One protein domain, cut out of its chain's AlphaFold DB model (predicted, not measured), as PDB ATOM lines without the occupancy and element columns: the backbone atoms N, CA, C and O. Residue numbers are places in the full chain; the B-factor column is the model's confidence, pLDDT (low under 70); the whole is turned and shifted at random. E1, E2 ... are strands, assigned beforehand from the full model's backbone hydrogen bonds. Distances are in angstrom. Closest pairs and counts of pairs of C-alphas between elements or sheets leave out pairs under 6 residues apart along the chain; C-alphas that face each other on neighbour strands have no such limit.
ATOM      1  N   VAL A   9      22.832  27.019 -42.322       84.00
ATOM      2  CA  VAL A   9      22.449  27.292 -40.942       84.00
ATOM      3  C   VAL A   9      23.583  26.848 -40.035       84.00
ATOM      4  O   VAL A   9      23.991  25.684 -40.046       84.00
ATOM      5  N   PHE A  10      24.048  27.783 -39.220       84.75
ATOM      6  CA  PHE A  10      25.026  27.564 -38.174       84.75
ATOM      7  C   PHE A  10      24.326  27.586 -36.830       84.75
ATOM      8  O   PHE A  10      23.503  28.459 -36.568       84.75
ATOM      9  N   GLU A  11      24.666  26.649 -35.963       80.69
ATOM     10  CA  GLU A  11      24.356  26.730 -34.544       80.69
ATOM     11  C   GLU A  11      25.481  27.460 -33.844       80.69
ATOM     12  O   GLU A  11      26.641  27.086 -33.987       80.69
ATOM     13  N   ALA A  12      25.133  28.531 -33.149       83.88
ATOM     14  CA  ALA A  12      26.076  29.431 -32.529       83.88
ATOM     15  C   ALA A  12      26.081  29.266 -31.010       83.88
ATOM     16  O   ALA A  12      25.073  28.952 -30.396       83.88
ATOM     17  N   PHE A  13      27.221  29.513 -30.394       82.19
ATOM     18  CA  PHE A  13      27.571  29.301 -29.000       82.19
ATOM     19  C   PHE A  13      28.294  30.559 -28.529       82.19
ATOM     20  O   PHE A  13      29.019  31.172 -29.307       82.19
ATOM     21  N   ASN A  14      28.113  30.952 -27.277       80.19
ATOM     22  CA  ASN A  14      28.755  32.143 -26.730       80.19
ATOM     23  C   ASN A  14      29.793  31.712 -25.710       80.19
ATOM     24  O   ASN A  14      29.567  30.774 -24.945       80.19
ATOM     25  N   GLU A  15      30.905  32.418 -25.638       70.38
ATOM     26  CA  GLU A  15      31.804  32.272 -24.509       70.38
ATOM     27  C   GLU A  15      31.130  32.928 -23.290       70.38
ATOM     28  O   GLU A  15      30.908  34.137 -23.250       70.38
ATOM     29  N   ASN A  16      30.819  32.122 -22.269       64.88
ATOM     30  CA  ASN A  16      30.431  32.546 -20.915       64.88
ATOM     31  C   ASN A  16      28.964  32.959 -20.640       64.88
ATOM     32  O   ASN A  16      28.620  33.079 -19.466       64.88
ATOM     33  N   SER A  17      28.073  33.157 -21.625       69.25
ATOM     34  CA  SER A  17      26.684  33.606 -21.342       69.25
ATOM     35  C   SER A  17      25.650  33.243 -22.413       69.25
ATOM     36  O   SER A  17      25.934  33.285 -23.601       69.25
ATOM     37  N   GLU A  18      24.395  32.988 -22.036       68.81
ATOM     38  CA  GLU A  18      23.296  32.871 -23.012       68.81
ATOM     39  C   GLU A  18      22.948  34.210 -23.688       68.81
ATOM     40  O   GLU A  18      22.429  34.235 -24.808       68.81
ATOM     41  N   ASN A  19      23.265  35.334 -23.037       74.88
ATOM     42  CA  ASN A  19      23.017  36.673 -23.557       74.88
ATOM     43  C   ASN A  19      24.204  37.158 -24.391       74.88
ATOM     44  O   ASN A  19      25.336  37.214 -23.915       74.88
ATOM     45  N   TRP A  20      23.916  37.536 -25.634       79.94
ATOM     46  CA  TRP A  20      24.883  38.067 -26.589       79.94
ATOM     47  C   TRP A  20      24.818  39.595 -26.563       79.94
ATOM     48  O   TRP A  20      23.888  40.180 -27.115       79.94
ATOM     49  N   GLY A  21      25.777  40.230 -25.895       84.06
ATOM     50  CA  GLY A  21      25.984  41.681 -25.936       84.06
ATOM     51  C   GLY A  21      27.199  42.056 -26.778       84.06
ATOM     52  O   GLY A  21      28.005  41.188 -27.116       84.06
ATOM     53  N   ASP A  22      27.369  43.339 -27.082       90.06
ATOM     54  CA  ASP A  22      28.569  43.830 -27.766       90.06
ATOM     55  C   ASP A  22      29.851  43.399 -27.036       90.06
ATOM     56  O   ASP A  22      29.941  43.434 -25.810       90.06
ATOM     57  N   GLY A  23      30.834  42.934 -27.806       88.50
ATOM     58  CA  GLY A  23      32.070  42.340 -27.295       88.50
ATOM     59  C   GLY A  23      31.986  40.841 -26.985       88.50
ATOM     60  O   GLY A  23      33.032  40.217 -26.803       88.50
ATOM     61  N   SER A  24      30.790  40.238 -26.976       88.19
ATOM     62  CA  SER A  24      30.634  38.795 -26.731       88.19
ATOM     63  C   SER A  24      31.312  37.993 -27.832       88.19
ATOM     64  O   SER A  24      31.023  38.181 -29.018       88.19
ATOM     65  N   ARG A  25      32.213  37.094 -27.440       88.44
ATOM     66  CA  ARG A  25      32.862  36.158 -28.355       88.44
ATOM     67  C   ARG A  25      31.962  34.971 -28.586       88.44
ATOM     68  O   ARG A  25      31.414  34.407 -27.648       88.44
ATOM     69  N   TRP A  26      31.854  34.566 -29.837       87.38
ATOM     70  CA  TRP A  26      31.007  33.454 -30.192       87.38
ATOM     71  C   TRP A  26      31.679  32.499 -31.156       87.38
ATOM     72  O   TRP A  26      32.598  32.830 -31.904       87.38
ATOM     73  N   PHE A  27      31.173  31.283 -31.122       88.25
ATOM     74  CA  PHE A  27      31.558  30.171 -31.958       88.25
ATOM     75  C   PHE A  27      30.314  29.678 -32.684       88.25
ATOM     76  O   PHE A  27      29.238  29.730 -32.114       88.25
ATOM     77  N   ALA A  28      30.405  29.197 -33.912       87.00
ATOM     78  CA  ALA A  28      29.273  28.581 -34.581       87.00
ATOM     79  C   ALA A  28      29.712  27.407 -35.448       87.00
ATOM     80  O   ALA A  28      30.773  27.453 -36.060       87.00
ATOM     81  N   ARG A  29      28.897  26.358 -35.518       86.81
ATOM     82  CA  ARG A  29      29.147  25.185 -36.360       86.81
ATOM     83  C   ARG A  29      27.987  24.984 -37.323       86.81
ATOM     84  O   ARG A  29      26.828  25.105 -36.919       86.81
ATOM     85  N   SER A  30      28.284  24.724 -38.592       86.12
ATOM     86  CA  SER A  30      27.248  24.414 -39.576       86.12
ATOM     87  C   SER A  30      26.557  23.096 -39.217       86.12
ATOM     88  O   SER A  30      27.168  22.189 -38.660       86.12
ATOM     89  N   LYS A  31      25.256  22.981 -39.502       76.19
ATOM     90  CA  LYS A  31      24.462  21.790 -39.135       76.19
ATOM     91  C   LYS A  31      24.877  20.496 -39.845       76.19
ATOM     92  O   LYS A  31      24.459  19.428 -39.416       76.19
ATOM     93  N   ASP A  32      25.623  20.602 -40.936       76.69
ATOM     94  CA  ASP A  32      26.233  19.488 -41.666       76.69
ATOM     95  C   ASP A  32      27.668  19.183 -41.201       76.69
ATOM     96  O   ASP A  32      28.358  18.398 -41.842       76.69
ATOM     97  N   ASP A  33      28.122  19.829 -40.120       77.62
ATOM     98  CA  ASP A  33      29.476  19.741 -39.570       77.62
ATOM     99  C   ASP A  33      30.591  20.063 -40.584       77.62
ATOM    100  O   ASP A  33      31.743  19.717 -40.357       77.62
ATOM    101  N   GLY A  34      30.293  20.749 -41.695       84.56
ATOM    102  CA  GLY A  34      31.288  21.116 -42.710       84.56
ATOM    103  C   GLY A  34      32.168  22.311 -42.328       84.56
ATOM    104  O   GLY A  34      33.305  22.425 -42.796       84.56
ATOM    105  N   PHE A  35      31.666  23.199 -41.468       86.94
ATOM    106  CA  PHE A  35      32.296  24.481 -41.176       86.94
ATOM    107  C   PHE A  35      32.190  24.873 -39.710       86.94
ATOM    108  O   PHE A  35      31.171  24.674 -39.044       86.94
ATOM    109  N   VAL A  36      33.238  25.542 -39.250       87.62
ATOM    110  CA  VAL A  36      33.318  26.176 -37.942       87.62
ATOM    111  C   VAL A  36      33.609  27.659 -38.131       87.62
ATOM    112  O   VAL A  36      34.466  28.041 -38.919       87.62
ATOM    113  N   VAL A  37      32.918  28.514 -37.392       89.12
ATOM    114  CA  VAL A  37      33.068  29.965 -37.448       89.12
ATOM    115  C   VAL A  37      33.326  30.492 -36.048       89.12
ATOM    116  O   VAL A  37      32.719  30.045 -35.082       89.12
ATOM    117  N   VAL A  38      34.233  31.452 -35.932       89.12
ATOM    118  CA  VAL A  38      34.472  32.207 -34.699       89.12
ATOM    119  C   VAL A  38      34.221  33.670 -35.000       89.12
ATOM    120  O   VAL A  38      34.633  34.157 -36.057       89.12
ATOM    121  N   GLY A  39      33.583  34.375 -34.079       90.25
ATOM    122  CA  GLY A  39      33.274  35.780 -34.249       90.25
ATOM    123  C   GLY A  39      33.113  36.548 -32.947       90.25
ATOM    124  O   GLY A  39      33.363  36.045 -31.851       90.25
ATOM    125  N   ILE A  40      32.716  37.805 -33.100       91.50
ATOM    126  CA  ILE A  40      32.411  38.726 -32.008       91.50
ATOM    127  C   ILE A  40      31.106  39.458 -32.312       91.50
ATOM    128  O   ILE A  40      30.777  39.690 -33.474       91.50
ATOM    129  N   VAL A  41      30.332  39.803 -31.291       89.69
ATOM    130  CA  VAL A  41      29.185  40.703 -31.459       89.69
ATOM    131  C   VAL A  41      29.682  42.143 -31.464       89.69
ATOM    132  O   VAL A  41      30.433  42.540 -30.573       89.69
ATOM    133  N   ARG A  42      29.281  42.929 -32.458       90.94
ATOM    134  CA  ARG A  42      29.577  44.364 -32.538       90.94
ATOM    135  C   ARG A  42      28.358  45.089 -33.083       90.94
ATOM    136  O   ARG A  42      27.823  44.657 -34.102       90.94
ATOM    137  N   GLU A  43      27.935  46.164 -32.420       90.12
ATOM    138  CA  GLU A  43      26.745  46.938 -32.796       90.12
ATOM    139  C   GLU A  43      25.499  46.042 -32.940       90.12
ATOM    140  O   GLU A  43      24.703  46.178 -33.871       90.12
ATOM    141  N   GLY A  44      25.369  45.045 -32.059       84.88
ATOM    142  CA  GLY A  44      24.286  44.065 -32.090       84.88
ATOM    143  C   GLY A  44      24.315  43.094 -33.277       84.88
ATOM    144  O   GLY A  44      23.334  42.383 -33.485       84.88
ATOM    145  N   LYS A  45      25.403  43.034 -34.059       87.38
ATOM    146  CA  LYS A  45      25.562  42.130 -35.214       87.38
ATOM    147  C   LYS A  45      26.624  41.054 -34.954       87.38
ATOM    148  O   LYS A  45      27.641  41.349 -34.324       87.38
ATOM    149  N   PRO A  46      26.439  39.814 -35.447       89.56
ATOM    150  CA  PRO A  46      27.438  38.762 -35.323       89.56
ATOM    151  C   PRO A  46      28.502  38.929 -36.415       89.56
ATOM    152  O   PRO A  46      28.290  38.577 -37.571       89.56
ATOM    153  N   ILE A  47      29.664  39.469 -36.050       90.31
ATOM    154  CA  ILE A  47      30.774  39.701 -36.975       90.31
ATOM    155  C   ILE A  47      31.703  38.490 -36.991       90.31
ATOM    156  O   ILE A  47      32.249  38.094 -35.960       90.31
ATOM    157  N   VAL A  48      31.894  37.912 -38.175       89.69
ATOM    158  CA  VAL A  48      32.815  36.792 -38.393       89.69
ATOM    159  C   VAL A  48      34.259  37.274 -38.251       89.69
ATOM    160  O   VAL A  48      34.666  38.235 -38.895       89.69
ATOM    161  N   VAL A  49      35.044  36.580 -37.428       89.69
ATOM    162  CA  VAL A  49      36.488  36.817 -37.254       89.69
ATOM    163  C   VAL A  49      37.304  35.761 -37.996       89.69
ATOM    164  O   VAL A  49      38.318  36.082 -38.607       89.69
ATOM    165  N   SER A  50      36.880  34.492 -37.961       87.81
ATOM    166  CA  SER A  50      37.553  33.414 -38.696       87.81
ATOM    167  C   SER A  50      36.586  32.305 -39.099       87.81
ATOM    168  O   SER A  50      35.670  31.984 -38.344       87.81
ATOM    169  N   ILE A  51      36.829  31.697 -40.261       88.00
ATOM    170  CA  ILE A  51      36.145  30.491 -40.742       88.00
ATOM    171  C   ILE A  51      37.181  29.370 -40.803       88.00
ATOM    172  O   ILE A  51      38.299  29.572 -41.279       88.00
ATOM    173  N   ARG A  52      36.808  28.200 -40.302       87.81
ATOM    174  CA  ARG A  52      37.627  26.999 -40.193       87.81
ATOM    175  C   ARG A  52      36.860  25.805 -40.753       87.81
ATOM    176  O   ARG A  52      35.645  25.871 -40.961       87.81
ATOM    177  N   ASP A  53      37.574  24.718 -41.008       85.69
ATOM    178  CA  ASP A  53      36.946  23.450 -41.368       85.69
ATOM    179  C   ASP A  53      36.098  22.878 -40.218       85.69
ATOM    180  O   ASP A  53      36.243  23.243 -39.050       85.69
ATOM    181  N   GLY A  54      35.199  21.961 -40.564       79.00
ATOM    182  CA  GLY A  54      34.343  21.244 -39.624       79.00
ATOM    183  C   GLY A  54      35.068  20.423 -38.557       79.00
ATOM    184  O   GLY A  54      34.560  20.248 -37.448       79.00
ATOM    185  N   ASN A  55      36.287  19.971 -38.867       80.62
ATOM    186  CA  ASN A  55      37.124  19.169 -37.971       80.62
ATOM    187  C   ASN A  55      37.813  20.017 -36.895       80.62
ATOM    188  O   ASN A  55      38.415  19.484 -35.960       80.62
ATOM    189  N   SER A  56      37.730  21.341 -37.006       80.31
ATOM    190  CA  SER A  56      38.339  22.257 -36.061       80.31
ATOM    191  C   SER A  56      37.690  22.150 -34.684       80.31
ATOM    192  O   SER A  56      36.465  22.168 -34.522       80.31
ATOM    193  N   HIS A  57      38.551  22.078 -33.671       73.56
ATOM    194  CA  HIS A  57      38.136  21.978 -32.281       73.56
ATOM    195  C   HIS A  57      37.366  23.222 -31.848       73.56
ATOM    196  O   HIS A  57      37.753  24.362 -32.132       73.56
ATOM    197  N   THR A  58      36.287  22.980 -31.116       68.88
ATOM    198  CA  THR A  58      35.543  24.032 -30.444       68.88
ATOM    199  C   THR A  58      36.354  24.555 -29.250       68.88
ATOM    200  O   THR A  58      36.910  23.733 -28.516       68.88
ATOM    201  N   PRO A  59      36.459  25.883 -29.039       70.00
ATOM    202  CA  PRO A  59      37.161  26.450 -27.888       70.00
ATOM    203  C   PRO A  59      36.643  25.894 -26.555       70.00
ATOM    204  O   PRO A  59      35.466  25.576 -26.424       70.00
ATOM    205  N   ALA A  60      37.504  25.787 -25.546       65.38
ATOM    206  CA  ALA A  60      37.054  25.459 -24.195       65.38
ATOM    207  C   ALA A  60      36.258  26.634 -23.591       65.38
ATOM    208  O   ALA A  60      36.533  27.789 -23.902       65.38
ATOM    209  N   GLY A  61      35.286  26.353 -22.717       65.38
ATOM    210  CA  GLY A  61      34.523  27.399 -22.013       65.38
ATOM    211  C   GLY A  61      33.367  28.029 -22.803       65.38
ATOM    212  O   GLY A  61      32.764  28.994 -22.339       65.38
ATOM    213  N   ILE A  62      33.010  27.487 -23.971       67.88
ATOM    214  CA  ILE A  62      31.749  27.852 -24.629       67.88
ATOM    215  C   ILE A  62      30.545  27.422 -23.790       67.88
ATOM    216  O   ILE A  62      30.330  26.239 -23.512       67.88
ATOM    217  N   THR A  63      29.710  28.400 -23.472       65.38
ATOM    218  CA  THR A  63      28.364  28.194 -22.958       65.38
ATOM    219  C   THR A  63      27.437  27.976 -24.147       65.38
ATOM    220  O   THR A  63      27.469  28.711 -25.141       65.38
ATOM    221  N   LYS A  64      26.598  26.937 -24.068       65.62
ATOM    222  CA  LYS A  64      25.620  26.661 -25.122       65.62
ATOM    223  C   LYS A  64      24.724  27.874 -25.281       65.62
ATOM    224  O   LYS A  64      24.054  28.282 -24.340       65.62
ATOM    225  N   SER A  65      24.738  28.453 -26.474       61.19
ATOM    226  CA  SER A  65      23.804  29.507 -26.811       61.19
ATOM    227  C   SER A  65      22.783  28.915 -27.755       61.19
ATOM    228  O   SER A  65      23.106  28.217 -28.707       61.19
ATOM    229  N   TYR A  66      21.519  29.149 -27.470       69.88
ATOM    230  CA  TYR A  66      20.437  28.684 -28.314       69.88
ATOM    231  C   TYR A  66      20.287  29.721 -29.446       69.88
ATOM    232  O   TYR A  66      19.312  30.449 -29.569       69.88
ATOM    233  N   ARG A  67      21.312  29.924 -30.267       75.44
ATOM    234  CA  ARG A  67      21.253  30.894 -31.369       75.44
ATOM    235  C   ARG A  67      21.645  30.209 -32.652       75.44
ATOM    236  O   ARG A  67      22.497  29.330 -32.666       75.44
ATOM    237  N   HIS A  68      21.001  30.620 -33.732       82.25
ATOM    238  CA  HIS A  68      21.408  30.213 -35.058       82.25
ATOM    239  C   HIS A  68      21.769  31.424 -35.891       82.25
ATOM    240  O   HIS A  68      21.154  32.487 -35.770       82.25
ATOM    241  N   LEU A  69      22.758  31.217 -36.746       86.88
ATOM    242  CA  LEU A  69      23.166  32.157 -37.766       86.88
ATOM    243  C   LEU A  69      22.856  31.551 -39.130       86.88
ATOM    244  O   LEU A  69      22.916  30.334 -39.303       86.88
ATOM    245  N   VAL A  70      22.522  32.395 -40.092       87.69
ATOM    246  CA  VAL A  70      22.331  31.990 -41.484       87.69
ATOM    247  C   VAL A  70      23.354  32.731 -42.323       87.69
ATOM    248  O   VAL A  70      23.560  33.930 -42.120       87.69
ATOM    249  N   SER A  71      24.011  32.019 -43.236       90.44
ATOM    250  CA  SER A  71      24.880  32.658 -44.217       90.44
ATOM    251  C   SER A  71      24.075  33.339 -45.316       90.44
ATOM    252  O   SER A  71      23.205  32.743 -45.959       90.44
ATOM    253  N   GLU A  72      24.427  34.583 -45.591       87.38
ATOM    254  CA  GLU A  72      23.930  35.349 -46.725       87.38
ATOM    255  C   GLU A  72      25.092  35.768 -47.614       87.38
ATOM    256  O   GLU A  72      26.202  36.003 -47.139       87.38
ATOM    257  N   ASN A  73      24.832  35.833 -48.917       81.81
ATOM    258  CA  ASN A  73      25.770  36.393 -49.877       81.81
ATOM    259  C   ASN A  73      25.283  37.795 -50.245       81.81
ATOM    260  O   ASN A  73      24.205  37.937 -50.824       81.81
ATOM    261  N   ILE A  74      26.058  38.808 -49.867       81.06
ATOM    262  CA  ILE A  74      25.772  40.220 -50.109       81.06
ATOM    263  C   ILE A  74      26.955  40.786 -50.882       81.06
ATOM    264  O   ILE A  74      28.076  40.814 -50.379       81.06
ATOM    265  N   ASP A  75      26.715  41.187 -52.129       81.94
ATOM    266  CA  ASP A  75      27.727  41.770 -53.019       81.94
ATOM    267  C   ASP A  75      29.011  40.925 -53.146       81.94
ATOM    268  O   ASP A  75      30.124  41.440 -53.226       81.94
ATOM    269  N   GLY A  76      28.866  39.594 -53.142       73.00
ATOM    270  CA  GLY A  76      29.985  38.649 -53.227       73.00
ATOM    271  C   GLY A  76      30.684  38.372 -51.893       73.00
ATOM    272  O   GLY A  76      31.549  37.496 -51.839       73.00
ATOM    273  N   ASN A  77      30.292  39.060 -50.818       77.38
ATOM    274  CA  ASN A  77      30.772  38.817 -49.466       77.38
ATOM    275  C   ASN A  77      29.811  37.900 -48.713       77.38
ATOM    276  O   ASN A  77      28.590  38.038 -48.779       77.38
ATOM    277  N   ILE A  78      30.376  36.958 -47.965       75.56
ATOM    278  CA  ILE A  78      29.597  36.102 -47.079       75.56
ATOM    279  C   ILE A  78      29.461  36.806 -45.739       75.56
ATOM    280  O   ILE A  78      30.454  37.024 -45.041       75.56
ATOM    281  N   GLU A  79      28.224  37.075 -45.355       87.69
ATOM    282  CA  GLU A  79      27.873  37.557 -44.029       87.69
ATOM    283  C   GLU A  79      27.122  36.478 -43.258       87.69
ATOM    284  O   GLU A  79      26.416  35.647 -43.831       87.69
ATOM    285  N   LEU A  80      27.250  36.506 -41.934       88.25
ATOM    286  CA  LEU A  80      26.361  35.760 -41.058       88.25
ATOM    287  C   LEU A  80      25.378  36.734 -40.425       88.25
ATOM    288  O   LEU A  80      25.772  37.751 -39.857       88.25
ATOM    289  N   LYS A  81      24.093  36.398 -40.488       87.69
ATOM    290  CA  LYS A  81      23.033  37.128 -39.791       87.69
ATOM    291  C   LYS A  81      22.392  36.236 -38.755       87.69
ATOM    292  O   LYS A  81      22.377  35.013 -38.901       87.69
ATOM    293  N   PHE A  82      21.831  36.843 -37.715       83.31
ATOM    294  CA  PHE A  82      20.936  36.105 -36.835       83.31
ATOM    295  C   PHE A  82      19.782  35.544 -37.654       83.31
ATOM    296  O   PHE A  82      19.184  36.253 -38.464       83.31
ATOM    297  N   ALA A  83      19.474  34.268 -37.440       81.06
ATOM    298  CA  ALA A  83      18.262  33.706 -37.994       81.06
ATOM    299  C   ALA A  83      17.052  34.526 -37.511       81.06
ATOM    300  O   ALA A  83      17.030  35.002 -36.374       81.06
ATOM    301  N   ASN A  84      16.028  34.648 -38.354       74.50
ATOM    302  CA  ASN A  84      14.764  35.344 -38.058       74.50
ATOM    303  C   ASN A  84      13.849  34.577 -37.079       74.50
ATOM    304  O   ASN A  84      12.620  34.596 -37.172       74.50
TER     305      ASN A  84
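What this domain is: This is residues 9 to 84 of the 180 residues of an uncharacterized protein of Shewanella xiamenensis (UniProt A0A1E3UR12). A single antiparallel sheet of six strands curls round on itself like part of a small barrel, so that its two edge strands, E4 and E6, come near each other without being neighbours. Put another way, the sheet folds into two leaves, E4 and E3 facing E1, E5 and E6, with E2 as the hinge, and the hairpin of E5 and E6 reaches away to one end of the longest axis. You have 76 printed residues with six named strands, in the order E1 E2 E3 E4 E5 E6 along the chain, and no named helix. Across the sheet the order is E4 - E3 - E2 - E1 - E5 - E6, and the class is all strand. The whole is compact, with a radius of gyration of the C-alphas of 11.4 A, and rounded, spanning 33 by 30 by 21 A.

How they stand to each other: Read the sheet from edge to edge as E4, residues 45 to 53, then E3, residues 35 to 42, E2, residues 25 to 30, E1, residues 9 to 15, E5, residues 62 to 74, and E6, residues 77 to 82. It is a folded sheet, one sheet bent back on itself into two leaves that face each other, with 37 pairs of C-alphas within 11 A between them. E1, E2, E3 and E4 form a meander, each strand the antiparallel neighbour of the one before. Start at the hinge: E2 and E1 are a hairpin at 152 degrees between their directions, and N 13 stands 2.7 A from O 27, within hydrogen-bond range. On the other side of E2, look for N 28 and O 37 of the hairpin E2 and E3, also 2.7 A apart. Beyond it, E3 and E4 are a hairpin at 156 degrees, with N 52 and O 36 at 2.7 A. E4 bends by 61 degrees at residue 49. Now go back to E1, whose antiparallel neighbour E5 stands at 136 degrees to it, with N 10 and O 69 at 2.8 A. E5 bends by 80 degrees at residue 65. Its hairpin with E6 stands at 137 degrees, and N 72 and O 79 are 2.9 A apart. Across the curl, E4 and E6 have 9 pairs of C-alphas within 8 A, the closest being those of Pro 46 and Lys 81, 6.5 A apart. E3 and E6 are apart, and so are E1 and E4.

Where its parts are: Find C-alpha 9 at (22.449, 27.292, -40.942), where E1 begins; from there it runs 19.6 A to C-alpha 15. E2, from Arg 25 to Ser 30, measures 17.2 A, and E3, from Phe 35 to Arg 42, measures 21.8 A. E4 runs 22.7 A from Lys 45 to Asp 53. Look next at C-alpha 62, at (31.749, 27.852, -24.629): here E5, the longest strand with 13 residues, sets out on its 28.9 A to Ile 74. E6 covers 16.2 A from Asn 77 and ends at C-alpha 82, at (20.936, 36.105, -36.835).

The domain as a whole: The two C-alphas farthest apart are those of Gly 61 and Asp 75, 34.8 A. From Val 9 to Asn 84, the first and last printed C-alphas, it is 11.5 A. The printed part has no cut and no long link: E2 to E3, E3 to E4 and E5 to E6 are tight, while E1 to E2, with 9 residues between, and E4 to E5, with 8, are short. The mean pLDDT of the printed part is 81.5; look for values under 70 at residues 16 to 18, residue 58 and residues 60 to 66, of which 62 to 66 belong to E5.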